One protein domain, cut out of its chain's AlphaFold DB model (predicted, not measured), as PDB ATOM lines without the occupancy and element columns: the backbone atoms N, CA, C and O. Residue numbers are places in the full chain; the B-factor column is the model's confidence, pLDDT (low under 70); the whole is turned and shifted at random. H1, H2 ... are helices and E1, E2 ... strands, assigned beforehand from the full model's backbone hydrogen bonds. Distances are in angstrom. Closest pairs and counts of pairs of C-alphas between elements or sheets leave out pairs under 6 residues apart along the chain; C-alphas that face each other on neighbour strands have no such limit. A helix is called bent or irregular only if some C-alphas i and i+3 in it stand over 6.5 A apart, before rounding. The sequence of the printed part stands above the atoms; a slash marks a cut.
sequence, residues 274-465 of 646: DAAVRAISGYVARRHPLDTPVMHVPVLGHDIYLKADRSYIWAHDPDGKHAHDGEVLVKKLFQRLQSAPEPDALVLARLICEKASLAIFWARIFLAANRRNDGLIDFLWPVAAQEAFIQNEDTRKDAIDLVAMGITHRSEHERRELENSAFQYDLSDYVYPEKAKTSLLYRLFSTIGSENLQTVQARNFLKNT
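This is residues 274 to 465 of the 646 residues of an uncharacterized protein of Tatumella ptyseos (UniProt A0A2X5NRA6). Helices are stacked along the longest axis from H1 at one end to H11 at the other, with H5 and H8 packed together in the core. H3, H4 and H5 make an up-and-down bundle toward the H1 end, H10 packs on H8 toward the other end, and a small strand hairpin, E1 and E2, lies on one side next to H4. The printed part has 192 residues with eleven named helices and two antiparallel strands, in the order H1, E1, E2, H2 to H11, and is mostly helix. It is compact and rounded, with a radius of gyration of the C-alphas of 16.6 A and spans of 47 by 40 by 33 A.

H1, residues 274 to 287, begins at C-alpha 274 (362.100, 156.244, 259.917) and is 19.9 A long. E1 is residues 295 to 299, E2 302 to 306 and H2 311 to 314. H3, 326 to 339, is 20.4 A long; H4, 342 to 355, 20.0 A; H5, 359 to 372, 20.2 A. H6 is residues 376 to 384 and H7 387 to 391. H8, 396 to 409, is 20.4 A long. H6 and H8 are irregular: C-alphas 379 and 382 are 7.1 A apart, and C-alphas 405 and 408 7.3 A. H9 is residues 412 to 422. H10, 433 to 448, is 22.5 A long. H11, 456 to 464, ends at C-alpha 464 (362.773, 134.551, 301.439).

H5 and H8 are the hubs, touching four helices each; they touch each other at a steep tilt of 39 degrees, closest at C-alphas 367 and 398, 5.3 A. H3, H4 and H5 form the bundle, each running against the one before; H3 touches H5, C-alphas 338 and 368 being closest at 5.6 A. H1 touches residues 326 to 330 of H3, closest at C-alphas 280 and 326, 5.6 A. H2 and H5 only just touch, with 3 pairs of C-alphas within 8 A, closest 311 and 360, 5.6 A. H6 touches H8, closest at C-alphas 384 and 399, 4.8 A. H7 and H8 touch only at the corner, closest at C-alphas 390 and 396, 4.5 A. H10 touches H8, closest at C-alphas 448 and 404, 4.5 A, and H11, about perpendicular at 77 degrees, closest at C-alphas 442 and 462, 6.4 A. H9 touches no helix but is near H10. In the hairpin E1 and E2, N 295 and O 306 are 2.8 A apart, within hydrogen-bond range; the closest C-alphas of E2 and H4 are 304 and 353, 6.4 A. Every O i to N i+4 pair is within range in H1, H3, H4, H5, H7, H9, H10 and H11, 3 of 5 in H6 and 8 of 10 in H8; H2 is too short for one.

The C-alphas farthest apart, Ala 275 and Asn 464, are 48.3 A apart. The printed part has no cut; the link from H2 to H3 is long, and residues 429 to 434, of which 433 to 434 belong to H10, stand free. Mean pLDDT of the printed part is 92.8, and no printed residue is under 70.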
ATOM      1  N   ASP A 274     360.747 156.293 260.497       98.06
ATOM      2  CA  ASP A 274     362.100 156.244 259.917       98.06
ATOM      3  C   ASP A 274     362.895 157.522 260.244       98.06
ATOM      4  O   ASP A 274     363.993 157.459 260.793       98.06
ATOM      5  N   ALA A 275     362.289 158.694 260.033       98.19
ATOM      6  CA  ALA A 275     362.879 159.984 260.381       98.19
ATOM      7  C   ALA A 275     363.241 160.078 261.868       98.19
ATOM      8  O   ALA A 275     364.330 160.533 262.204       98.19
ATOM      9  N   ALA A 276     362.363 159.612 262.761       98.00
ATOM     10  CA  ALA A 276     362.623 159.599 264.197       98.00
ATOM     11  C   ALA A 276     363.784 158.669 264.562       98.00
ATOM     12  O   ALA A 276     364.658 159.068 265.327       98.00
ATOM     13  N   VAL A 277     363.820 157.453 264.006       97.69
ATOM     14  CA  VAL A 277     364.899 156.484 264.246       97.69
ATOM     15  C   VAL A 277     366.246 157.061 263.825       97.69
ATOM     16  O   VAL A 277     367.189 157.036 264.620       97.69
ATOM     17  N   ARG A 278     366.338 157.631 262.620       97.81
ATOM     18  CA  ARG A 278     367.589 158.208 262.115       97.81
ATOM     19  C   ARG A 278     367.996 159.468 262.873       97.81
ATOM     20  O   ARG A 278     369.139 159.572 263.306       97.81
ATOM     21  N   ALA A 279     367.056 160.381 263.121       97.69
ATOM     22  CA  ALA A 279     367.314 161.607 263.872       97.69
ATOM     23  C   ALA A 279     367.767 161.326 265.312       97.69
ATOM     24  O   ALA A 279     368.762 161.883 265.769       97.69
ATOM     25  N   ILE A 280     367.082 160.429 266.027       96.88
ATOM     26  CA  ILE A 280     367.443 160.076 267.406       96.88
ATOM     27  C   ILE A 280     368.774 159.317 267.432       96.88
ATOM     28  O   ILE A 280     369.576 159.547 268.333       96.88
ATOM     29  N   SER A 281     369.069 158.492 266.423       95.38
ATOM     30  CA  SER A 281     370.390 157.861 266.280       95.38
ATOM     31  C   SER A 281     371.509 158.883 266.101       95.38
ATOM     32  O   SER A 281     372.519 158.793 266.800       95.38
ATOM     33  N   GLY A 282     371.309 159.891 265.248       94.62
ATOM     34  CA  GLY A 282     372.232 161.016 265.097       94.62
ATOM     35  C   GLY A 282     372.398 161.823 266.388       94.62
ATOM     36  O   GLY A 282     373.518 162.119 266.802       94.62
ATOM     37  N   TYR A 283     371.293 162.109 267.083       94.94
ATOM     38  CA  TYR A 283     371.304 162.804 268.371       94.94
ATOM     39  C   TYR A 283     372.084 162.030 269.443       94.94
ATOM     40  O   TYR A 283     372.951 162.609 270.096       94.94
ATOM     41  N   VAL A 284     371.820 160.728 269.609       94.00
ATOM     42  CA  VAL A 284     372.528 159.875 270.577       94.00
ATOM     43  C   VAL A 284     374.007 159.783 270.217       94.00
ATOM     44  O   VAL A 284     374.842 159.965 271.095       94.00
ATOM     45  N   ALA A 285     374.359 159.596 268.942       92.62
ATOM     46  CA  ALA A 285     375.758 159.567 268.516       92.62
ATOM     47  C   ALA A 285     376.502 160.877 268.838       92.62
ATOM     48  O   ALA A 285     377.665 160.841 269.234       92.62
ATOM     49  N   ARG A 286     375.827 162.026 268.710       91.31
ATOM     50  CA  ARG A 286     376.399 163.352 268.979       91.31
ATOM     51  C   ARG A 286     376.485 163.687 270.471       91.31
ATOM     52  O   ARG A 286     377.492 164.232 270.912       91.31
ATOM     53  N   ARG A 287     375.420 163.440 271.237       89.44
ATOM     54  CA  ARG A 287     375.281 163.912 272.631       89.44
ATOM     55  C   ARG A 287     375.588 162.846 273.677       89.44
ATOM     56  O   ARG A 287     376.022 163.197 274.768       89.44
ATOM     57  N   HIS A 288     375.397 161.573 273.338       87.94
ATOM     58  CA  HIS A 288     375.533 160.428 274.243       87.94
ATOM     59  C   HIS A 288     376.312 159.280 273.573       87.94
ATOM     60  O   HIS A 288     375.798 158.161 273.486       87.94
ATOM     61  N   PRO A 289     377.530 159.532 273.047       85.50
ATOM     62  CA  PRO A 289     378.271 158.538 272.280       85.50
ATOM     63  C   PRO A 289     378.571 157.302 273.132       85.50
ATOM     64  O   PRO A 289     379.160 157.386 274.212       85.50
ATOM     65  N   LEU A 290     378.165 156.144 272.617       83.12
ATOM     66  CA  LEU A 290     378.361 154.847 273.249       83.12
ATOM     67  C   LEU A 290     378.792 153.825 272.211       83.12
ATOM     68  O   LEU A 290     378.127 153.639 271.188       83.12
ATOM     69  N   ASP A 291     379.875 153.123 272.528       81.94
ATOM     70  CA  ASP A 291     380.400 152.016 271.731       81.94
ATOM     71  C   ASP A 291     379.780 150.682 272.172       81.94
ATOM     72  O   ASP A 291     380.457 149.719 272.520       81.94
ATOM     73  N   THR A 292     378.447 150.655 272.249       83.50
ATOM     74  CA  THR A 292     377.699 149.431 272.553       83.50
ATOM     75  C   THR A 292     377.297 148.759 271.239       83.50
ATOM     76  O   THR A 292     376.678 149.424 270.394       83.50
ATOM     77  N   PRO A 293     377.586 147.459 271.043       88.88
ATOM     78  CA  PRO A 293     377.156 146.746 269.850       88.88
ATOM     79  C   PRO A 293     375.628 146.643 269.788       88.88
ATOM     80  O   PRO A 293     374.938 146.609 270.808       88.88
ATOM     81  N   VAL A 294     375.096 146.568 268.568       92.81
ATOM     82  CA  VAL A 294     373.689 146.219 268.350       92.81
ATOM     83  C   VAL A 294     373.535 144.714 268.570       92.81
ATOM     84  O   VAL A 294     374.221 143.916 267.935       92.81
ATOM     85  N   MET A 295     372.630 144.329 269.462       93.06
ATOM     86  CA  MET A 295     372.271 142.945 269.753       93.06
ATOM     87  C   MET A 295     371.044 142.545 268.933       93.06
ATOM     88  O   MET A 295     370.048 143.263 268.935       93.06
ATOM     89  N   HIS A 296     371.092 141.391 268.271       94.62
ATOM     90  CA  HIS A 296     369.910 140.763 267.674       94.62
ATOM     91  C   HIS A 296     369.226 139.870 268.720       94.62
ATOM     92  O   HIS A 296     369.878 139.023 269.335       94.62
ATOM     93  N   VAL A 297     367.926 140.071 268.930       92.94
ATOM     94  CA  VAL A 297     367.117 139.373 269.935       92.94
ATOM     95  C   VAL A 297     366.092 138.495 269.207       92.94
ATOM     96  O   VAL A 297     365.154 139.023 268.615       92.94
ATOM     97  N   PRO A 298     366.231 137.158 269.230       86.88
ATOM     98  CA  PRO A 298     365.332 136.286 268.487       86.88
ATOM     99  C   PRO A 298     363.937 136.270 269.125       86.88
ATOM    100  O   PRO A 298     363.756 135.766 270.231       86.88
ATOM    101  N   VAL A 299     362.934 136.769 268.402       87.56
ATOM    102  CA  VAL A 299     361.515 136.673 268.775       87.56
ATOM    103  C   VAL A 299     360.761 136.020 267.620       87.56
ATOM    104  O   VAL A 299     360.994 136.330 266.454       87.56
ATOM    105  N   LEU A 300     359.867 135.072 267.910       80.44
ATOM    106  CA  LEU A 300     359.177 134.314 266.863       80.44
ATOM    107  C   LEU A 300     358.416 135.257 265.913       80.44
ATOM    108  O   LEU A 300     357.469 135.923 266.320       80.44
ATOM    109  N   GLY A 301     358.821 135.281 264.641       76.81
ATOM    110  CA  GLY A 301     358.184 136.099 263.605       76.81
ATOM    111  C   GLY A 301     358.599 137.575 263.579       76.81
ATOM    112  O   GLY A 301     358.057 138.316 262.762       76.81
ATOM    113  N   HIS A 302     359.556 137.997 264.413       82.56
ATOM    114  CA  HIS A 302     360.054 139.372 264.456       82.56
ATOM    115  C   HIS A 302     361.587 139.414 264.481       82.56
ATOM    116  O   HIS A 302     362.221 138.714 265.267       82.56
ATOM    117  N   ASP A 303     362.170 140.261 263.635       88.00
ATOM    118  CA  ASP A 303     363.603 140.555 263.636       88.00
ATOM    119  C   ASP A 303     363.841 141.779 264.531       88.00
ATOM    120  O   ASP A 303     363.500 142.900 264.155       88.00
ATOM    121  N   ILE A 304     364.300 141.550 265.765       95.00
ATOM    122  CA  ILE A 304     364.373 142.576 266.812       95.00
ATOM    123  C   ILE A 304     365.831 142.918 267.101       95.00
ATOM    124  O   ILE A 304     366.653 142.039 267.364       95.00
ATOM    125  N   TYR A 305     366.129 144.215 267.141       95.94
ATOM    126  CA  TYR A 305     367.454 144.739 267.455       95.94
ATOM    127  C   TYR A 305     367.412 145.614 268.710       95.94
ATOM    128  O   TYR A 305     366.526 146.449 268.878       95.94
ATOM    129  N   LEU A 306     368.403 145.459 269.586       96.62
ATOM    130  CA  LEU A 306     368.555 146.242 270.809       96.62
ATOM    131  C   LEU A 306     369.972 146.810 270.908       96.62
ATOM    132  O   LEU A 306     370.959 146.084 270.862       96.62
ATOM    133  N   LYS A 307     370.072 148.120 271.103       96.19
ATOM    134  CA  LYS A 307     371.303 148.856 271.373       96.19
ATOM    135  C   LYS A 307     371.081 149.733 272.599       96.19
ATOM    136  O   LYS A 307     370.227 150.617 272.566       96.19
ATOM    137  N   ALA A 308     371.846 149.489 273.660       94.31
ATOM    138  CA  ALA A 308     371.816 150.342 274.845       94.31
ATOM    139  C   ALA A 308     372.294 151.758 274.496       94.31
ATOM    140  O   ALA A 308     373.254 151.928 273.739       94.31
ATOM    141  N   ASP A 309     371.623 152.757 275.055       94.25
ATOM    142  CA  ASP A 309     371.823 154.172 274.740       94.25
ATOM    143  C   ASP A 309     371.905 155.070 275.984       94.25
ATOM    144  O   ASP A 309     372.005 156.290 275.847       94.25
ATOM    145  N   ARG A 310     371.887 154.487 277.194       93.00
ATOM    146  CA  ARG A 310     371.868 155.202 278.487       93.00
ATOM    147  C   ARG A 310     370.694 156.174 278.623       93.00
ATOM    148  O   ARG A 310     370.755 157.134 279.399       93.00
ATOM    149  N   SER A 311     369.608 155.932 277.898       93.69
ATOM    150  CA  SER A 311     368.370 156.687 278.026       93.69
ATOM    151  C   SER A 311     367.719 156.578 279.397       93.69
ATOM    152  O   SER A 311     366.956 157.479 279.750       93.69
ATOM    153  N   TYR A 312     368.079 155.590 280.231       91.12
ATOM    154  CA  TYR A 312     367.690 155.626 281.646       91.12
ATOM    155  C   TYR A 312     368.241 156.855 282.389       91.12
ATOM    156  O   TYR A 312     367.687 157.185 283.432       91.12
ATOM    157  N   ILE A 313     369.278 157.533 281.871       89.94
ATOM    158  CA  ILE A 313     369.861 158.768 282.423       89.94
ATOM    159  C   ILE A 313     369.368 159.998 281.654       89.94
ATOM    160  O   ILE A 313     368.694 160.861 282.220       89.94
ATOM    161  N   TRP A 314     369.707 160.106 280.363       89.44
ATOM    162  CA  TRP A 314     369.464 161.344 279.607       89.44
ATOM    163  C   TRP A 314     367.986 161.560 279.273       89.44
ATOM    164  O   TRP A 314     367.547 162.696 279.182       89.44
ATOM    165  N   ALA A 315     367.198 160.485 279.185       89.69
ATOM    166  CA  ALA A 315     365.745 160.530 279.034       89.69
ATOM    167  C   ALA A 315     365.041 159.886 280.239       89.69
ATOM    168  O   ALA A 315     364.039 159.178 280.086       89.69
ATOM    169  N   HIS A 316     365.569 160.097 281.446       86.69
ATOM    170  CA  HIS A 316     365.054 159.452 282.654       86.69
ATOM    171  C   HIS A 316     363.606 159.831 282.992       86.69
ATOM    172  O   HIS A 316     362.865 158.987 283.503       86.69
ATOM    173  N   ASP A 317     363.195 161.069 282.692       87.00
ATOM    174  CA  ASP A 317     361.852 161.579 282.962       87.00
ATOM    175  C   ASP A 317     360.980 161.576 281.687       87.00
ATOM    176  O   ASP A 317     361.048 162.502 280.875       87.00
ATOM    177  N   PRO A 318     360.138 160.546 281.470       84.94
ATOM    178  CA  PRO A 318     359.218 160.507 280.333       84.94
ATOM    179  C   PRO A 318     358.074 161.530 280.433       84.94
ATOM    180  O   PRO A 318     357.434 161.800 279.416       84.94
ATOM    181  N   ASP A 319     357.796 162.067 281.626       82.56
ATOM    182  CA  ASP A 319     356.704 163.015 281.886       82.56
ATOM    183  C   ASP A 319     357.206 164.462 282.040       82.56
ATOM    184  O   ASP A 319     356.414 165.387 282.252       82.56
ATOM    185  N   GLY A 320     358.513 164.673 281.864       77.19
ATOM    186  CA  GLY A 320     359.176 165.961 282.000       77.19
ATOM    187  C   GLY A 320     358.544 167.043 281.129       77.19
ATOM    188  O   GLY A 320     358.222 166.849 279.948       77.19
ATOM    189  N   LYS A 321     358.356 168.232 281.711       71.44
ATOM    190  CA  LYS A 321     357.742 169.374 281.010       71.44
ATOM    191  C   LYS A 321     358.650 169.924 279.911       71.44
ATOM    192  O   LYS A 321     358.150 170.278 278.845       71.44
ATOM    193  N   HIS A 322     359.958 169.913 280.143       70.50
ATOM    194  CA  HIS A 322     360.957 170.525 279.275       70.50
ATOM    195  C   HIS A 322     361.753 169.443 278.541       70.50
ATOM    196  O   HIS A 322     362.665 168.863 279.112       70.50
ATOM    197  N   ALA A 323     361.385 169.169 277.289       77.94
ATOM    198  CA  ALA A 323     362.170 168.331 276.384       77.94
ATOM    199  C   ALA A 323     362.877 169.240 275.376       77.94
ATOM    200  O   ALA A 323     362.265 170.190 274.883       77.94
ATOM    201  N   HIS A 324     364.130 168.936 275.055       81.69
ATOM    202  CA  HIS A 324     364.930 169.712 274.109       81.69
ATOM    203  C   HIS A 324     365.573 168.790 273.069       81.69
ATOM    204  O   HIS A 324     365.808 167.611 273.332       81.69
ATOM    205  N   ASP A 325     365.870 169.327 271.883       87.50
ATOM    206  CA  ASP A 325     366.593 168.603 270.829       87.50
ATOM    207  C   ASP A 325     365.914 167.249 270.486       87.50
ATOM    208  O   ASP A 325     364.711 167.221 270.200       87.50
ATOM    209  N   GLY A 326     366.643 166.125 270.496       88.06
ATOM    210  CA  GLY A 326     366.121 164.793 270.164       88.06
ATOM    211  C   GLY A 326     365.036 164.279 271.117       88.06
ATOM    212  O   GLY A 326     364.159 163.519 270.698       88.06
ATOM    213  N   GLU A 327     365.016 164.740 272.372       91.50
ATOM    214  CA  GLU A 327     363.994 164.348 273.353       91.50
ATOM    215  C   GLU A 327     362.590 164.796 272.928       91.50
ATOM    216  O   GLU A 327     361.603 164.125 273.238       91.50
ATOM    217  N   VAL A 328     362.487 165.894 272.167       93.25
ATOM    218  CA  VAL A 328     361.210 166.386 271.630       93.25
ATOM    219  C   VAL A 328     360.574 165.341 270.713       93.25
ATOM    220  O   VAL A 328     359.370 165.096 270.809       93.25
ATOM    221  N   LEU A 329     361.371 164.683 269.864       96.31
ATOM    222  CA  LEU A 329     360.881 163.649 268.946       96.31
ATOM    223  C   LEU A 329     360.421 162.407 269.708       96.31
ATOM    224  O   LEU A 329     359.326 161.903 269.461       96.31
ATOM    225  N   VAL A 330     361.214 161.964 270.688       95.50
ATOM    226  CA  VAL A 330     360.862 160.844 271.574       95.50
ATOM    227  C   VAL A 330     359.535 161.120 272.285       95.50
ATOM    228  O   VAL A 330     358.638 160.276 272.288       95.50
ATOM    229  N   LYS A 331     359.385 162.321 272.856       94.56
ATOM    230  CA  LYS A 331     358.179 162.741 273.574       94.56
ATOM    231  C   LYS A 331     356.957 162.781 272.660       94.56
ATOM    232  O   LYS A 331     355.919 162.239 273.027       94.56
ATOM    233  N   LYS A 332     357.068 163.371 271.467       95.31
ATOM    234  CA  LYS A 332     355.957 163.451 270.504       95.31
ATOM    235  C   LYS A 332     355.556 162.073 269.965       95.31
ATOM    236  O   LYS A 332     354.364 161.781 269.888       95.31
ATOM    237  N   LEU A 333     356.520 161.192 269.681       96.19
ATOM    238  CA  LEU A 333     356.243 159.802 269.295       96.19
ATOM    239  C   LEU A 333     355.514 159.047 270.414       96.19
ATOM    240  O   LEU A 333     354.508 158.383 270.168       96.19
ATOM    241  N   PHE A 334     355.976 159.196 271.655       95.75
ATOM    242  CA  PHE A 334     355.347 158.604 272.834       95.75
ATOM    243  C   PHE A 334     353.918 159.118 273.067       95.75
ATOM    244  O   PHE A 334     353.003 158.323 273.279       95.75
ATOM    245  N   GLN A 335     353.695 160.429 272.956       94.88
ATOM    246  CA  GLN A 335     352.362 161.035 273.034       94.88
ATOM    247  C   GLN A 335     351.432 160.511 271.934       94.88
ATOM    248  O   GLN A 335     350.258 160.232 272.193       94.88
ATOM    249  N   ARG A 336     351.944 160.332 270.708       95.81
ATOM    250  CA  ARG A 336     351.167 159.754 269.607       95.81
ATOM    251  C   ARG A 336     350.803 158.299 269.885       95.81
ATOM    252  O   ARG A 336     349.642 157.943 269.720       95.81
ATOM    253  N   LEU A 337     351.744 157.484 270.362       96.19
ATOM    254  CA  LEU A 337     351.470 156.100 270.761       96.19
ATOM    255  C   LEU A 337     350.371 156.022 271.827       96.19
ATOM    256  O   LEU A 337     349.522 155.149 271.740       96.19
ATOM    257  N   GLN A 338     350.335 156.941 272.794       95.00
ATOM    258  CA  GLN A 338     349.308 156.970 273.848       95.00
ATOM    259  C   GLN A 338     347.927 157.429 273.378       95.00
ATOM    260  O   GLN A 338     346.923 156.920 273.861       95.00
ATOM    261  N   SER A 339     347.873 158.410 272.479       94.50
ATOM    262  CA  SER A 339     346.621 159.068 272.076       94.50
ATOM    263  C   SER A 339     345.981 158.473 270.822       94.50
ATOM    264  O   SER A 339     344.788 158.669 270.599       94.50
ATOM    265  N   ALA A 340     346.744 157.748 269.997       95.31
ATOM    266  CA  ALA A 340     346.228 157.139 268.777       95.31
ATOM    267  C   ALA A 340     345.183 156.040 269.073       95.31
ATOM    268  O   ALA A 340     345.260 155.370 270.109       95.31
ATOM    269  N   PRO A 341     344.225 155.794 268.163       95.81
ATOM    270  CA  PRO A 341     343.388 154.596 268.210       95.81
ATOM    271  C   PRO A 341     344.235 153.316 268.253       95.81
ATOM    272  O   PRO A 341     345.329 153.276 267.694       95.81
ATOM    273  N   GLU A 342     343.729 152.258 268.887       96.56
ATOM    274  CA  GLU A 342     344.455 150.985 269.041       96.56
ATOM    275  C   GLU A 342     345.011 150.410 267.717       96.56
ATOM    276  O   GLU A 342     346.194 150.057 267.689       96.56
ATOM    277  N   PRO A 343     344.262 150.380 266.591       96.12
ATOM    278  CA  PRO A 343     344.808 149.907 265.317       96.12
ATOM    279  C   PRO A 343     346.021 150.717 264.834       96.12
ATOM    280  O   PRO A 343     347.002 150.138 264.364       96.12
ATOM    281  N   ASP A 344     345.981 152.040 264.995       95.31
ATOM    282  CA  ASP A 344     347.058 152.947 264.586       95.31
ATOM    283  C   ASP A 344     348.276 152.808 265.509       95.31
ATOM    284  O   ASP A 344     349.416 152.795 265.045       95.31
ATOM    285  N   ALA A 345     348.047 152.653 266.817       96.75
ATOM    286  CA  ALA A 345     349.103 152.401 267.792       96.75
ATOM    287  C   ALA A 345     349.829 151.074 267.504       96.75
ATOM    288  O   ALA A 345     351.056 151.031 267.547       96.75
ATOM    289  N   LEU A 346     349.094 150.019 267.129       96.50
ATOM    290  CA  LEU A 346     349.662 148.734 266.702       96.50
ATOM    291  C   LEU A 346     350.509 148.862 265.428       96.50
ATOM    292  O   LEU A 346     351.550 148.218 265.315       96.50
ATOM    293  N   VAL A 347     350.083 149.687 264.465       96.19
ATOM    294  CA  VAL A 347     350.877 149.975 263.258       96.19
ATOM    295  C   VAL A 347     352.170 150.703 263.621       96.19
ATOM    296  O   VAL A 347     353.239 150.287 263.177       96.19
ATOM    297  N   LEU A 348     352.100 151.738 264.462       96.88
ATOM    298  CA  LEU A 348     353.288 152.459 264.931       96.88
ATOM    299  C   LEU A 348     354.243 151.544 265.705       96.88
ATOM    300  O   LEU A 348     355.444 151.578 265.458       96.88
ATOM    301  N   ALA A 349     353.724 150.697 266.597       96.62
ATOM    302  CA  ALA A 349     354.535 149.746 267.351       96.62
ATOM    303  C   ALA A 349     355.251 148.749 266.428       96.62
ATOM    304  O   ALA A 349     356.441 148.511 266.619       96.62
ATOM    305  N   ARG A 350     354.576 148.222 265.393       95.88
ATOM    306  CA  ARG A 350     355.209 147.369 264.369       95.88
ATOM    307  C   ARG A 350     356.333 148.089 263.630       95.88
ATOM    308  O   ARG A 350     357.435 147.563 263.562       95.88
ATOM    309  N   LEU A 351     356.080 149.310 263.154       96.44
ATOM    310  CA  LEU A 351     357.087 150.118 262.457       96.44
ATOM    311  C   LEU A 351     358.315 150.394 263.333       96.44
ATOM    312  O   LEU A 351     359.438 150.376 262.838       96.44
ATOM    313  N   ILE A 352     358.109 150.649 264.629       96.25
ATOM    314  CA  ILE A 352     359.208 150.825 265.583       96.25
ATOM    315  C   ILE A 352     359.968 149.508 265.754       96.25
ATOM    316  O   ILE A 352     361.190 149.530 265.699       96.25
ATOM    317  N   CYS A 353     359.276 148.373 265.891       94.69
ATOM    318  CA  CYS A 353     359.935 147.072 266.027       94.69
ATOM    319  C   CYS A 353     360.800 146.710 264.810       94.69
ATOM    320  O   CYS A 353     361.852 146.110 264.979       94.69
ATOM    321  N   GLU A 354     360.365 147.082 263.604       94.31
ATOM    322  CA  GLU A 354     361.080 146.802 262.350       94.31
ATOM    323  C   GLU A 354     362.308 147.696 262.131       94.31
ATOM    324  O   GLU A 354     363.251 147.290 261.456       94.31
ATOM    325  N   LYS A 355     362.284 148.936 262.638       94.62
ATOM    326  CA  LYS A 355     363.269 149.969 262.269       94.62
ATOM    327  C   LYS A 355     364.190 150.380 263.409       94.62
ATOM    328  O   LYS A 355     365.314 150.806 263.158       94.62
ATOM    329  N   ALA A 356     363.718 150.331 264.651       95.81
ATOM    330  CA  ALA A 356     364.445 150.870 265.787       95.81
ATOM    331  C   ALA A 356     365.374 149.828 266.412       95.81
ATOM    332  O   ALA A 356     364.982 148.693 266.663       95.81
ATOM    333  N   SER A 357     366.585 150.261 266.755       95.62
ATOM    334  CA  SER A 357     367.496 149.481 267.595       95.62
ATOM    335  C   SER A 357     367.722 150.111 268.968       95.62
ATOM    336  O   SER A 357     367.994 149.399 269.925       95.62
ATOM    337  N   LEU A 358     367.639 151.440 269.095       97.06
ATOM    338  CA  LEU A 358     367.972 152.134 270.344       97.06
ATOM    339  C   LEU A 358     366.987 151.820 271.474       97.06
ATOM    340  O   LEU A 358     365.768 151.817 271.283       97.06
ATOM    341  N   ALA A 359     367.532 151.601 272.668       97.31
ATOM    342  CA  ALA A 359     366.790 151.212 273.857       97.31
ATOM    343  C   ALA A 359     365.698 152.214 274.273       97.31
ATOM    344  O   ALA A 359     364.644 151.790 274.755       97.31
ATOM    345  N   ILE A 360     365.868 153.514 274.000       97.00
ATOM    346  CA  ILE A 360     364.837 154.527 274.259       97.00
ATOM    347  C   ILE A 360     363.507 154.220 273.563       97.00
ATOM    348  O   ILE A 360     362.442 154.429 274.151       97.00
ATOM    349  N   PHE A 361     363.530 153.695 272.333       97.81
ATOM    350  CA  PHE A 361     362.301 153.363 271.612       97.81
ATOM    351  C   PHE A 361     361.554 152.240 272.320       97.81
ATOM    352  O   PHE A 361     360.368 152.380 272.609       97.81
ATOM    353  N   TRP A 362     362.269 151.179 272.687       98.00
ATOM    354  CA  TRP A 362     361.733 150.041 273.428       98.00
ATOM    355  C   TRP A 362     361.135 150.464 274.773       98.00
ATOM    356  O   TRP A 362     359.978 150.160 275.065       98.00
ATOM    357  N   ALA A 363     361.865 151.267 275.551       97.44
ATOM    358  CA  ALA A 363     361.378 151.798 276.821       97.44
ATOM    359  C   ALA A 363     360.070 152.594 276.650       97.44
ATOM    360  O   ALA A 363     359.120 152.426 277.419       97.44
ATOM    361  N   ARG A 364     359.980 153.443 275.614       96.94
ATOM    362  CA  ARG A 364     358.789 154.268 275.360       96.94
ATOM    363  C   ARG A 364     357.608 153.483 274.807       96.94
ATOM    364  O   ARG A 364     356.486 153.781 275.219       96.94
ATOM    365  N   ILE A 365     357.812 152.485 273.945       97.62
ATOM    366  CA  ILE A 365     356.695 151.657 273.463       97.62
ATOM    367  C   ILE A 365     356.142 150.752 274.570       97.62
ATOM    368  O   ILE A 365     354.924 150.644 274.693       97.62
ATOM    369  N   PHE A 366     356.995 150.182 275.434       98.19
ATOM    370  CA  PHE A 366     356.541 149.380 276.578       98.19
ATOM    371  C   PHE A 366     355.782 150.237 277.594       98.19
ATOM    372  O   PHE A 366     354.712 149.855 278.071       98.19
ATOM    373  N   LEU A 367     356.285 151.442 277.877       97.31
ATOM    374  CA  LEU A 367     355.581 152.398 278.724       97.31
ATOM    375  C   LEU A 367     354.233 152.815 278.116       97.31
ATOM    376  O   LEU A 367     353.248 152.930 278.843       97.31
ATOM    377  N   ALA A 368     354.174 153.043 276.801       97.38
ATOM    378  CA  ALA A 368     352.934 153.410 276.125       97.38
ATOM    379  C   ALA A 368     351.900 152.282 276.212       97.38
ATOM    380  O   ALA A 368     350.763 152.549 276.591       97.38
ATOM    381  N   ALA A 369     352.298 151.033 275.948       97.25
ATOM    382  CA  ALA A 369     351.419 149.873 276.082       97.25
ATOM    383  C   ALA A 369     350.852 149.737 277.503       97.25
ATOM    384  O   ALA A 369     349.644 149.585 277.665       97.25
ATOM    385  N   ASN A 370     351.688 149.911 278.532       95.62
ATOM    386  CA  ASN A 370     351.232 149.900 279.925       95.62
ATOM    387  C   ASN A 370     350.217 151.000 280.252       95.62
ATOM    388  O   ASN A 370     349.264 150.752 280.984       95.62
ATOM    389  N   ARG A 371     350.408 152.223 279.737       95.44
ATOM    390  CA  ARG A 371     349.468 153.328 280.004       95.44
ATOM    391  C   ARG A 371     348.142 153.175 279.267       95.44
ATOM    392  O   ARG A 371     347.132 153.667 279.758       95.44
ATOM    393  N   ARG A 372     348.156 152.540 278.095       95.00
ATOM    394  CA  ARG A 372     346.956 152.304 277.286       95.00
ATOM    395  C   ARG A 372     346.136 151.124 277.790       95.00
ATOM    396  O   ARG A 372     344.914 151.207 277.790       95.00
ATOM    397  N   ASN A 373     346.811 150.062 278.227       94.44
ATOM    398  CA  ASN A 373     346.194 148.819 278.674       94.44
ATOM    399  C   ASN A 373     345.219 148.205 277.647       94.44
ATOM    400  O   ASN A 373     344.095 147.830 277.979       94.44
ATOM    401  N   ASP A 374     345.653 148.140 276.388       94.88
ATOM    402  CA  ASP A 374     344.924 147.570 275.248       94.88
ATOM    403  C   ASP A 374     345.741 146.446 274.572       94.88
ATOM    404  O   ASP A 374     346.718 145.945 275.142       94.88
ATOM    405  N   GLY A 375     345.372 146.030 273.353       94.12
ATOM    406  CA  GLY A 375     346.031 144.941 272.623       94.12
ATOM    407  C   GLY A 375     347.521 145.158 272.332       94.12
ATOM    408  O   GLY A 375     348.216 144.213 271.951       94.12
ATOM    409  N   LEU A 376     348.056 146.365 272.561       96.12
ATOM    410  CA  LEU A 376     349.494 146.635 272.495       96.12
ATOM    411  C   LEU A 376     350.280 145.848 273.555       96.12
ATOM    412  O   LEU A 376     351.432 145.491 273.304       96.12
ATOM    413  N   ILE A 377     349.661 145.541 274.704       96.75
ATOM    414  CA  ILE A 377     350.258 144.675 275.728       96.75
ATOM    415  C   ILE A 377     350.550 143.310 275.132       96.75
ATOM    416  O   ILE A 377     351.683 142.840 275.193       96.75
ATOM    417  N   ASP A 378     349.543 142.690 274.520       95.25
ATOM    418  CA  ASP A 378     349.680 141.322 274.045       95.25
ATOM    419  C   ASP A 378     350.635 141.207 272.858       95.25
ATOM    420  O   ASP A 378     351.318 140.190 272.724       95.25
ATOM    421  N   PHE A 379     350.709 142.260 272.043       95.69
ATOM    422  CA  PHE A 379     351.654 142.375 270.939       95.69
ATOM    423  C   PHE A 379     353.109 142.509 271.417       95.69
ATOM    424  O   PHE A 379     353.991 141.849 270.873       95.69
ATOM    425  N   LEU A 380     353.374 143.342 272.430       96.56
ATOM    426  CA  LEU A 380     354.739 143.641 272.886       96.56
ATOM    427  C   LEU A 380     355.244 142.705 273.993       96.56
ATOM    428  O   LEU A 380     356.453 142.655 274.231       96.56
ATOM    429  N   TRP A 381     354.366 141.944 274.653       96.44
ATOM    430  CA  TRP A 381     354.748 141.022 275.728       96.44
ATOM    431  C   TRP A 381     355.842 140.019 275.317       96.44
ATOM    432  O   TRP A 381     356.821 139.910 276.055       96.44
ATOM    433  N   PRO A 382     355.777 139.340 274.146       94.94
ATOM    434  CA  PRO A 382     356.818 138.392 273.731       94.94
ATOM    435  C   PRO A 382     358.196 139.032 273.549       94.94
ATOM    436  O   PRO A 382     359.206 138.339 273.661       94.94
ATOM    437  N   VAL A 383     358.241 140.340 273.272       96.12
ATOM    438  CA  VAL A 383     359.480 141.116 273.150       96.12
ATOM    439  C   VAL A 383     359.973 141.537 274.536       96.12
ATOM    440  O   VAL A 383     361.116 141.268 274.888       96.12
ATOM    441  N   ALA A 384     359.111 142.133 275.365       96.94
ATOM    442  CA  ALA A 384     359.488 142.599 276.702       96.94
ATOM    443  C   ALA A 384     359.873 141.469 277.670       96.94
ATOM    444  O   ALA A 384     360.650 141.705 278.591       96.94
ATOM    445  N   ALA A 385     359.351 140.256 277.464       95.75
ATOM    446  CA  ALA A 385     359.673 139.073 278.260       95.75
ATOM    447  C   ALA A 385     361.067 138.483 277.971       95.75
ATOM    448  O   ALA A 385     361.508 137.592 278.699       95.75
ATOM    449  N   GLN A 386     361.768 138.951 276.931       95.38
ATOM    450  CA  GLN A 386     363.112 138.463 276.621       95.38
ATOM    451  C   GLN A 386     364.136 138.959 277.646       95.38
ATOM    452  O   GLN A 386     364.097 140.110 278.094       95.38
ATOM    453  N   GLU A 387     365.119 138.106 277.940       94.69
ATOM    454  CA  GLU A 387     366.235 138.402 278.843       94.69
ATOM    455  C   GLU A 387     366.910 139.737 278.505       94.69
ATOM    456  O   GLU A 387     367.110 140.565 279.391       94.69
ATOM    457  N   ALA A 388     367.168 139.987 277.218       94.81
ATOM    458  CA  ALA A 388     367.836 141.194 276.742       94.81
ATOM    459  C   ALA A 388     367.137 142.493 277.193       94.81
ATOM    460  O   ALA A 388     367.809 143.447 277.578       94.81
ATOM    461  N   PHE A 389     365.799 142.532 277.210       96.56
ATOM    462  CA  PHE A 389     365.032 143.723 277.599       96.56
ATOM    463  C   PHE A 389     364.820 143.841 279.112       96.56
ATOM    464  O   PHE A 389     364.777 144.956 279.639       96.56
ATOM    465  N   ILE A 390     364.703 142.715 279.820       95.81
ATOM    466  CA  ILE A 390     364.590 142.693 281.285       95.81
ATOM    467  C   ILE A 390     365.932 143.071 281.925       95.81
ATOM    468  O   ILE A 390     365.966 143.821 282.903       95.81
ATOM    469  N   GLN A 391     367.047 142.589 281.376       93.81
ATOM    470  CA  GLN A 391     368.376 142.904 281.883       93.81
ATOM    471  C   GLN A 391     368.816 144.335 281.559       93.81
ATOM    472  O   GLN A 391     369.405 144.982 282.425       93.81
ATOM    473  N   ASN A 392     368.534 144.847 280.360       94.06
ATOM    474  CA  ASN A 392     369.043 146.146 279.918       94.06
ATOM    475  C   ASN A 392     368.521 147.307 280.789       94.06
ATOM    476  O   ASN A 392     367.321 147.467 280.986       94.06
ATOM    477  N   GLU A 393     369.428 148.138 281.305       93.19
ATOM    478  CA  GLU A 393     369.126 149.231 282.243       93.19
ATOM    479  C   GLU A 393     368.194 150.310 281.672       93.19
ATOM    480  O   GLU A 393     367.392 150.873 282.420       93.19
ATOM    481  N   ASP A 394     368.246 150.538 280.358       95.44
ATOM    482  CA  ASP A 394     367.405 151.488 279.626       95.44
ATOM    483  C   ASP A 394     365.939 151.032 279.557       95.44
ATOM    484  O   ASP A 394     365.021 151.847 279.670       95.44
ATOM    485  N   THR A 395     365.700 149.723 279.419       96.94
ATOM    486  CA  THR A 395     364.358 149.158 279.185       96.94
ATOM    487  C   THR A 395     363.767 148.442 280.391       96.94
ATOM    488  O   THR A 395     362.543 148.364 280.492       96.94
ATOM    489  N   ARG A 396     364.599 147.956 281.324       95.50
ATOM    490  CA  ARG A 396     364.247 147.068 282.451       95.50
ATOM    491  C   ARG A 396     362.955 147.461 283.142       95.50
ATOM    492  O   ARG A 396     362.074 146.629 283.332       95.50
ATOM    493  N   LYS A 397     362.841 148.733 283.525       95.00
ATOM    494  CA  LYS A 397     361.675 149.221 284.257       95.00
ATOM    495  C   LYS A 397     360.403 149.079 283.417       95.00
ATOM    496  O   LYS A 397     359.426 148.510 283.882       95.00
ATOM    497  N   ASP A 398     360.410 149.571 282.183       97.19
ATOM    498  CA  ASP A 398     359.206 149.589 281.352       97.19
ATOM    499  C   ASP A 398     358.872 148.187 280.801       97.19
ATOM    500  O   ASP A 398     357.698 147.846 280.672       97.19
ATOM    501  N   ALA A 399     359.887 147.342 280.579       97.81
ATOM    502  CA  ALA A 399     359.730 145.939 280.203       97.81
ATOM    503  C   ALA A 399     359.102 145.100 281.329       97.81
ATOM    504  O   ALA A 399     358.107 144.418 281.096       97.81
ATOM    505  N   ILE A 400     359.623 145.187 282.563       97.56
ATOM    506  CA  ILE A 400     359.074 144.453 283.718       97.56
ATOM    507  C   ILE A 400     357.626 144.876 284.002       97.56
ATOM    508  O   ILE A 400     356.788 144.009 284.253       97.56
ATOM    509  N   ASP A 401     357.313 146.175 283.923       97.00
ATOM    510  CA  ASP A 401     355.935 146.657 284.085       97.00
ATOM    511  C   ASP A 401     355.006 146.021 283.039       97.00
ATOM    512  O   ASP A 401     353.913 145.570 283.379       97.00
ATOM    513  N   LEU A 402     355.454 145.933 281.777       97.50
ATOM    514  CA  LEU A 402     354.654 145.361 280.691       97.50
ATOM    515  C   LEU A 402     354.435 143.862 280.873       97.50
ATOM    516  O   LEU A 402     353.324 143.360 280.689       97.50
ATOM    517  N   VAL A 403     355.494 143.152 281.262       97.25
ATOM    518  CA  VAL A 403     355.439 141.719 281.545       97.25
ATOM    519  C   VAL A 403     354.442 141.434 282.660       97.25
ATOM    520  O   VAL A 403     353.620 140.530 282.513       97.25
ATOM    521  N   ALA A 404     354.487 142.213 283.744       96.06
ATOM    522  CA  ALA A 404     353.571 142.080 284.868       96.06
ATOM    523  C   ALA A 404     352.124 142.416 284.482       96.06
ATOM    524  O   ALA A 404     351.218 141.679 284.864       96.06
ATOM    525  N   MET A 405     351.900 143.466 283.688       95.44
ATOM    526  CA  MET A 405     350.561 143.848 283.233       95.44
ATOM    527  C   MET A 405     349.927 142.769 282.345       95.44
ATOM    528  O   MET A 405     348.783 142.378 282.557       95.44
ATOM    529  N   GLY A 406     350.686 142.236 281.382       94.69
ATOM    530  CA  GLY A 406     350.201 141.211 280.455       94.69
ATOM    531  C   GLY A 406     350.226 139.784 281.001       94.69
ATOM    532  O   GLY A 406     349.775 138.871 280.309       94.69
ATOM    533  N   ILE A 407     350.742 139.555 282.218       94.81
ATOM    534  CA  ILE A 407     350.973 138.200 282.741       94.81
ATOM    535  C   ILE A 407     349.680 137.389 282.824       94.81
ATOM    536  O   ILE A 407     349.680 136.192 282.547       94.81
ATOM    537  N   THR A 408     348.560 138.033 283.162       92.75
ATOM    538  CA  THR A 408     347.257 137.380 283.346       92.75
ATOM    539  C   THR A 408     346.658 136.888 282.030       92.75
ATOM    540  O   THR A 408     345.878 135.937 282.048       92.75
ATOM    541  N   HIS A 409     347.074 137.462 280.897       93.62
ATOM    542  CA  HIS A 409     346.665 137.045 279.554       93.62
ATOM    543  C   HIS A 409     347.484 135.856 279.033       93.62
ATOM    544  O   HIS A 409     347.100 135.220 278.053       93.62
ATOM    545  N   ARG A 410     348.612 135.540 279.683       94.94
ATOM    546  CA  ARG A 410     349.504 134.446 279.281       94.94
ATOM    547  C   ARG A 410     349.046 133.103 279.817       94.94
ATOM    548  O   ARG A 410     348.531 133.011 280.939       94.94
ATOM    549  N   SER A 411     349.323 132.057 279.050       94.19
ATOM    550  CA  SER A 411     349.132 130.669 279.463       94.19
ATOM    551  C   SER A 411     350.038 130.299 280.643       94.19
ATOM    552  O   SER A 411     351.100 130.884 280.860       94.19
ATOM    553  N   GLU A 412     349.661 129.270 281.405       92.56
ATOM    554  CA  GLU A 412     350.513 128.747 282.484       92.56
ATOM    555  C   GLU A 412     351.882 128.258 281.993       92.56
ATOM    556  O   GLU A 412     352.825 128.173 282.782       92.56
ATOM    557  N   HIS A 413     351.975 127.869 280.720       93.50
ATOM    558  CA  HIS A 413     353.218 127.425 280.109       93.50
ATOM    559  C   HIS A 413     354.172 128.606 279.921       93.50
ATOM    560  O   HIS A 413     355.255 128.580 280.497       93.50
ATOM    561  N   GLU A 414     353.725 129.674 279.254       93.31
ATOM    562  CA  GLU A 414     354.518 130.896 279.037       93.31
ATOM    563  C   GLU A 414     354.979 131.525 280.362       93.31
ATOM    564  O   GLU A 414     356.129 131.943 280.495       93.31
ATOM    565  N   ARG A 415     354.112 131.548 281.388       94.69
ATOM    566  CA  ARG A 415     354.487 132.055 282.724       94.69
ATOM    567  C   ARG A 415     355.597 131.219 283.364       94.69
ATOM    568  O   ARG A 415     356.548 131.769 283.912       94.69
ATOM    569  N   ARG A 416     355.498 129.886 283.279       94.62
ATOM    570  CA  ARG A 416     356.537 128.972 283.781       94.62
ATOM    571  C   ARG A 416     357.845 129.121 283.014       94.62
ATOM    572  O   ARG A 416     358.902 129.056 283.632       94.62
ATOM    573  N   GLU A 417     357.785 129.302 281.699       94.06
ATOM    574  CA  GLU A 417     358.967 129.530 280.868       94.06
ATOM    575  C   GLU A 417     359.685 130.821 281.258       94.06
ATOM    576  O   GLU A 417     360.885 130.778 281.526       94.06
ATOM    577  N   LEU A 418     358.953 131.931 281.410       95.12
ATOM    578  CA  LEU A 418     359.507 133.193 281.903       95.12
ATOM    579  C   LEU A 418     360.202 133.001 283.259       95.12
ATOM    580  O   LEU A 418     361.374 133.341 283.405       95.12
ATOM    581  N   GLU A 419     359.510 132.420 284.242       96.25
ATOM    582  CA  GLU A 419     360.052 132.233 285.593       96.25
ATOM    583  C   GLU A 419     361.298 131.341 285.618       96.25
ATOM    584  O   GLU A 419     362.275 131.670 286.290       96.25
ATOM    585  N   ASN A 420     361.289 130.231 284.876       95.12
ATOM    586  CA  ASN A 420     362.431 129.323 284.797       95.12
ATOM    587  C   ASN A 420     363.611 129.963 284.054       95.12
ATOM    588  O   ASN A 420     364.752 129.815 284.496       95.12
ATOM    589  N   SER A 421     363.344 130.683 282.959       94.06
ATOM    590  CA  SER A 421     364.376 131.384 282.186       94.06
ATOM    591  C   SER A 421     365.055 132.478 283.015       94.06
ATOM    592  O   SER A 421     366.278 132.571 282.998       94.06
ATOM    593  N   ALA A 422     364.302 133.209 283.845       93.62
ATOM    594  CA  ALA A 422     364.841 134.263 284.701       93.62
ATOM    595  C   ALA A 422     365.924 133.763 285.672       93.62
ATOM    596  O   ALA A 422     366.929 134.438 285.903       93.62
ATOM    597  N   PHE A 423     365.790 132.543 286.204       93.69
ATOM    598  CA  PHE A 423     366.836 131.944 287.042       93.69
ATOM    599  C   PHE A 423     368.112 131.575 286.273       93.69
ATOM    600  O   PHE A 423     369.155 131.401 286.906       93.69
ATOM    601  N   GLN A 424     368.058 131.472 284.945       93.25
ATOM    602  CA  GLN A 424     369.199 131.153 284.079       93.25
ATOM    603  C   GLN A 424     369.879 132.389 283.483       93.25
ATOM    604  O   GLN A 424     370.898 132.230 282.825       93.25
ATOM    605  N   TYR A 425     369.363 133.592 283.757       93.00
ATOM    606  CA  TYR A 425     369.951 134.831 283.256       93.00
ATOM    607  C   TYR A 425     371.433 134.957 283.609       93.00
ATOM    608  O   TYR A 425     371.822 134.713 284.769       93.00
ATOM    609  N   ASP A 426     372.223 135.342 282.605       88.88
ATOM    610  CA  ASP A 426     373.662 135.549 282.722       88.88
ATOM    611  C   ASP A 426     373.956 136.998 283.113       88.88
ATOM    612  O   ASP A 426     373.572 137.943 282.431       88.88
ATOM    613  N   LEU A 427     374.601 137.165 284.263       88.81
ATOM    614  CA  LEU A 427     374.945 138.459 284.855       88.81
ATOM    615  C   LEU A 427     376.427 138.481 285.256       88.81
ATOM    616  O   LEU A 427     376.813 139.244 286.144       88.81
ATOM    617  N   SER A 428     377.255 137.626 284.637       87.75
ATOM    618  CA  SER A 428     378.687 137.511 284.935       87.75
ATOM    619  C   SER A 428     379.455 138.815 284.744       87.75
ATOM    620  O   SER A 428     380.460 139.033 285.416       87.75
ATOM    621  N   ASP A 429     378.961 139.684 283.864       83.62
ATOM    622  CA  ASP A 429     379.599 140.955 283.515       83.62
ATOM    623  C   ASP A 429     379.435 142.029 284.605       83.62
ATOM    624  O   ASP A 429     380.110 143.061 284.585       83.62
ATOM    625  N   TYR A 430     378.560 141.804 285.593       84.56
ATOM    626  CA  TYR A 430     378.376 142.718 286.717       84.56
ATOM    627  C   TYR A 430     379.478 142.551 287.771       84.56
ATOM    628  O   TYR A 430     379.908 141.448 288.082       84.56
ATOM    629  N   VAL A 431     379.857 143.650 288.437       85.44
ATOM    630  CA  VAL A 431     380.839 143.632 289.547       85.44
ATOM    631  C   VAL A 431     380.404 142.700 290.689       85.44
ATOM    632  O   VAL A 431     381.233 142.065 291.335       85.44
ATOM    633  N   TYR A 432     379.092 142.601 290.929       88.56
ATOM    634  CA  TYR A 432     378.496 141.720 291.936       88.56
ATOM    635  C   TYR A 432     377.366 140.880 291.312       88.56
ATOM    636  O   TYR A 432     376.193 141.212 291.523       88.56
ATOM    637  N   PRO A 433     377.684 139.798 290.571       88.62
ATOM    638  CA  PRO A 433     376.706 139.038 289.782       88.62
ATOM    639  C   PRO A 433     375.521 138.527 290.606       88.62
ATOM    640  O   PRO A 433     374.367 138.776 290.268       88.62
ATOM    641  N   GLU A 434     375.786 137.905 291.758       87.38
ATOM    642  CA  GLU A 434     374.737 137.353 292.630       87.38
ATOM    643  C   GLU A 434     373.818 138.436 293.212       87.38
ATOM    644  O   GLU A 434     372.599 138.255 293.299       87.38
ATOM    645  N   LYS A 435     374.376 139.600 293.576       87.69
ATOM    646  CA  LYS A 435     373.589 140.732 294.091       87.69
ATOM    647  C   LYS A 435     372.739 141.349 292.979       87.69
ATOM    648  O   LYS A 435     371.565 141.642 293.208       87.69
ATOM    649  N   ALA A 436     373.306 141.515 291.783       87.75
ATOM    650  CA  ALA A 436     372.592 142.006 290.607       87.75
ATOM    651  C   ALA A 436     371.437 141.066 290.233       87.75
ATOM    652  O   ALA A 436     370.302 141.521 290.085       87.75
ATOM    653  N   LYS A 437     371.695 139.752 290.206       91.06
ATOM    654  CA  LYS A 437     370.693 138.713 289.942       91.06
ATOM    655  C   LYS A 437     369.577 138.725 290.965       91.06
ATOM    656  O   LYS A 437     368.406 138.781 290.601       91.06
ATOM    657  N   THR A 438     369.931 138.755 292.247       90.38
ATOM    658  CA  THR A 438     368.949 138.809 293.334       90.38
ATOM    659  C   THR A 438     368.070 140.058 293.222       90.38
ATOM    660  O   THR A 438     366.849 139.956 293.318       90.38
ATOM    661  N   SER A 439     368.666 141.226 292.954       89.56
ATOM    662  CA  SER A 439     367.942 142.493 292.782       89.56
ATOM    663  C   SER A 439     367.007 142.478 291.565       89.56
ATOM    664  O   SER A 439     365.847 142.880 291.669       89.56
ATOM    665  N   LEU A 440     367.477 141.967 290.422       91.94
ATOM    666  CA  LEU A 440     366.692 141.872 289.191       91.94
ATOM    667  C   LEU A 440     365.499 140.920 289.347       91.94
ATOM    668  O   LEU A 440     364.367 141.299 289.049       91.94
ATOM    669  N   LEU A 441     365.740 139.713 289.865       93.38
ATOM    670  CA  LEU A 441     364.689 138.724 290.117       93.38
ATOM    671  C   LEU A 441     363.669 139.233 291.129       93.38
ATOM    672  O   LEU A 441     362.468 139.032 290.955       93.38
ATOM    673  N   TYR A 442     364.132 139.930 292.170       92.12
ATOM    674  CA  TYR A 442     363.235 140.535 293.141       92.12
ATOM    675  C   TYR A 442     362.344 141.592 292.483       92.12
ATOM    676  O   TYR A 442     361.131 141.544 292.671       92.12
ATOM    677  N   ARG A 443     362.893 142.487 291.649       92.75
ATOM    678  CA  ARG A 443     362.099 143.467 290.880       92.75
ATOM    679  C   ARG A 443     361.064 142.787 289.986       92.75
ATOM    680  O   ARG A 443     359.895 143.157 290.047       92.75
ATOM    681  N   LEU A 444     361.462 141.776 289.214       94.69
ATOM    682  CA  LEU A 444     360.566 141.056 288.305       94.69
ATOM    683  C   LEU A 444     359.421 140.366 289.064       94.69
ATOM    684  O   LEU A 444     358.248 140.650 288.829       94.69
ATOM    685  N   PHE A 445     359.751 139.493 290.017       94.50
ATOM    686  CA  PHE A 445     358.753 138.676 290.710       94.50
ATOM    687  C   PHE A 445     357.892 139.475 291.690       94.50
ATOM    688  O   PHE A 445     356.708 139.170 291.839       94.50
ATOM    689  N   SER A 446     358.440 140.514 292.332       92.50
ATOM    690  CA  SER A 446     357.636 141.394 293.191       92.50
ATOM    691  C   SER A 446     356.616 142.205 292.396       92.50
ATOM    692  O   SER A 446     355.526 142.444 292.910       92.50
ATOM    693  N   THR A 447     356.934 142.574 291.150       93.75
ATOM    694  CA  THR A 447     356.018 143.325 290.274       93.75
ATOM    695  C   THR A 447     354.938 142.426 289.677       93.75
ATOM    696  O   THR A 447     353.786 142.839 289.606       93.75
ATOM    697  N   ILE A 448     355.269 141.178 289.318       93.69
ATOM    698  CA  ILE A 448     354.279 140.174 288.875       93.69
ATOM    699  C   ILE A 448     353.285 139.831 290.001       93.69
ATOM    700  O   ILE A 448     352.097 139.614 289.750       93.69
ATOM    701  N   GLY A 449     353.769 139.794 291.246       91.50
ATOM    702  CA  GLY A 449     352.982 139.461 292.429       91.50
ATOM    703  C   GLY A 449     352.889 137.953 292.680       91.50
ATOM    704  O   GLY A 449     352.798 137.139 291.761       91.50
ATOM    705  N   SER A 450     352.893 137.559 293.957       88.75
ATOM    706  CA  SER A 450     352.991 136.149 294.373       88.75
ATOM    707  C   SER A 450     351.868 135.247 293.859       88.75
ATOM    708  O   SER A 450     352.066 134.042 293.724       88.75
ATOM    709  N   GLU A 451     350.699 135.825 293.602       90.56
ATOM    710  CA  GLU A 451     349.498 135.134 293.129       90.56
ATOM    711  C   GLU A 451     349.495 134.847 291.623       90.56
ATOM    712  O   GLU A 451     348.842 133.902 291.186       90.56
ATOM    713  N   ASN A 452     350.298 135.575 290.841       92.50
ATOM    714  CA  ASN A 452     350.452 135.326 289.407       92.50
ATOM    715  C   ASN A 452     351.627 134.391 289.078       92.50
ATOM    716  O   ASN A 452     351.630 133.789 287.998       92.50
ATOM    717  N   LEU A 453     352.578 134.227 290.010       93.50
ATOM    718  CA  LEU A 453     353.714 133.308 289.884       93.50
ATOM    719  C   LEU A 453     353.257 131.845 289.911       93.50
ATOM    720  O   LEU A 453     352.538 131.424 290.819       93.50
ATOM    721  N   GLN A 454     353.730 131.047 288.961       93.62
ATOM    722  CA  GLN A 454     353.361 129.646 288.767       93.62
ATOM    723  C   GLN A 454     354.309 128.673 289.470       93.62
ATOM    724  O   GLN A 454     353.862 127.700 290.092       93.62
ATOM    725  N   THR A 455     355.614 128.924 289.418       93.38
ATOM    726  CA  THR A 455     356.635 128.035 289.969       93.38
ATOM    727  C   THR A 455     356.763 128.192 291.484       93.38
ATOM    728  O   THR A 455     356.699 129.278 292.063       93.38
ATOM    729  N   VAL A 456     356.984 127.063 292.163       91.94
ATOM    730  CA  VAL A 456     357.274 127.051 293.608       91.94
ATOM    731  C   VAL A 456     358.598 127.766 293.898       91.94
ATOM    732  O   VAL A 456     358.719 128.433 294.923       91.94
ATOM    733  N   GLN A 457     359.567 127.670 292.983       93.62
ATOM    734  CA  GLN A 457     360.871 128.318 293.105       93.62
ATOM    735  C   GLN A 457     360.751 129.849 293.140       93.62
ATOM    736  O   GLN A 457     361.283 130.457 294.068       93.62
ATOM    737  N   ALA A 458     360.008 130.466 292.211       92.19
ATOM    738  CA  ALA A 458     359.809 131.918 292.194       92.19
ATOM    739  C   ALA A 458     359.054 132.418 293.438       92.19
ATOM    740  O   ALA A 458     359.468 133.394 294.066       92.19
ATOM    741  N   ARG A 459     357.999 131.703 293.867       92.56
ATOM    742  CA  ARG A 459     357.256 132.040 295.099       92.56
ATOM    743  C   ARG A 459     358.131 131.958 296.353       92.56
ATOM    744  O   ARG A 459     358.066 132.843 297.204       92.56
ATOM    745  N   ASN A 460     358.963 130.921 296.466       92.50
ATOM    746  CA  ASN A 460     359.887 130.769 297.590       92.50
ATOM    747  C   ASN A 460     360.983 131.840 297.580       92.50
ATOM    748  O   ASN A 460     361.309 132.371 298.639       92.50
ATOM    749  N   PHE A 461     361.519 132.183 296.406       92.19
ATOM    750  CA  PHE A 461     362.489 133.266 296.264       92.19
ATOM    751  C   PHE A 461     361.906 134.592 296.771       92.19
ATOM    752  O   PHE A 461     362.483 135.213 297.657       92.19
ATOM    753  N   LEU A 462     360.719 134.984 296.295       89.44
ATOM    754  CA  LEU A 462     360.086 136.240 296.706       89.44
ATOM    755  C   LEU A 462     359.780 136.288 298.216       89.44
ATOM    756  O   LEU A 462     359.891 137.346 298.827       89.44
ATOM    757  N   LYS A 463     359.424 135.148 298.827       88.12
ATOM    758  CA  LYS A 463     359.149 135.049 300.271       88.12
ATOM    759  C   LYS A 463     360.408 135.172 301.138       88.12
ATOM    760  O   LYS A 463     360.324 135.694 302.246       88.12
ATOM    761  N   ASN A 464     361.537 134.653 300.661       86.38
ATOM    762  CA  ASN A 464     362.773 134.551 301.439       86.38
ATOM    763  C   ASN A 464     363.722 135.741 301.233       86.38
ATOM    764  O   ASN A 464     364.634 135.926 302.037       86.38
ATOM    765  N   THR A 465     363.524 136.545 300.186       82.69
ATOM    766  CA  THR A 465     364.348 137.728 299.912       82.69
ATOM    767  C   THR A 465     363.870 138.920 300.756       82.69
ATOM    768  O   THR A 465     362.712 139.328 300.632       82.69
TER     769      THR A 465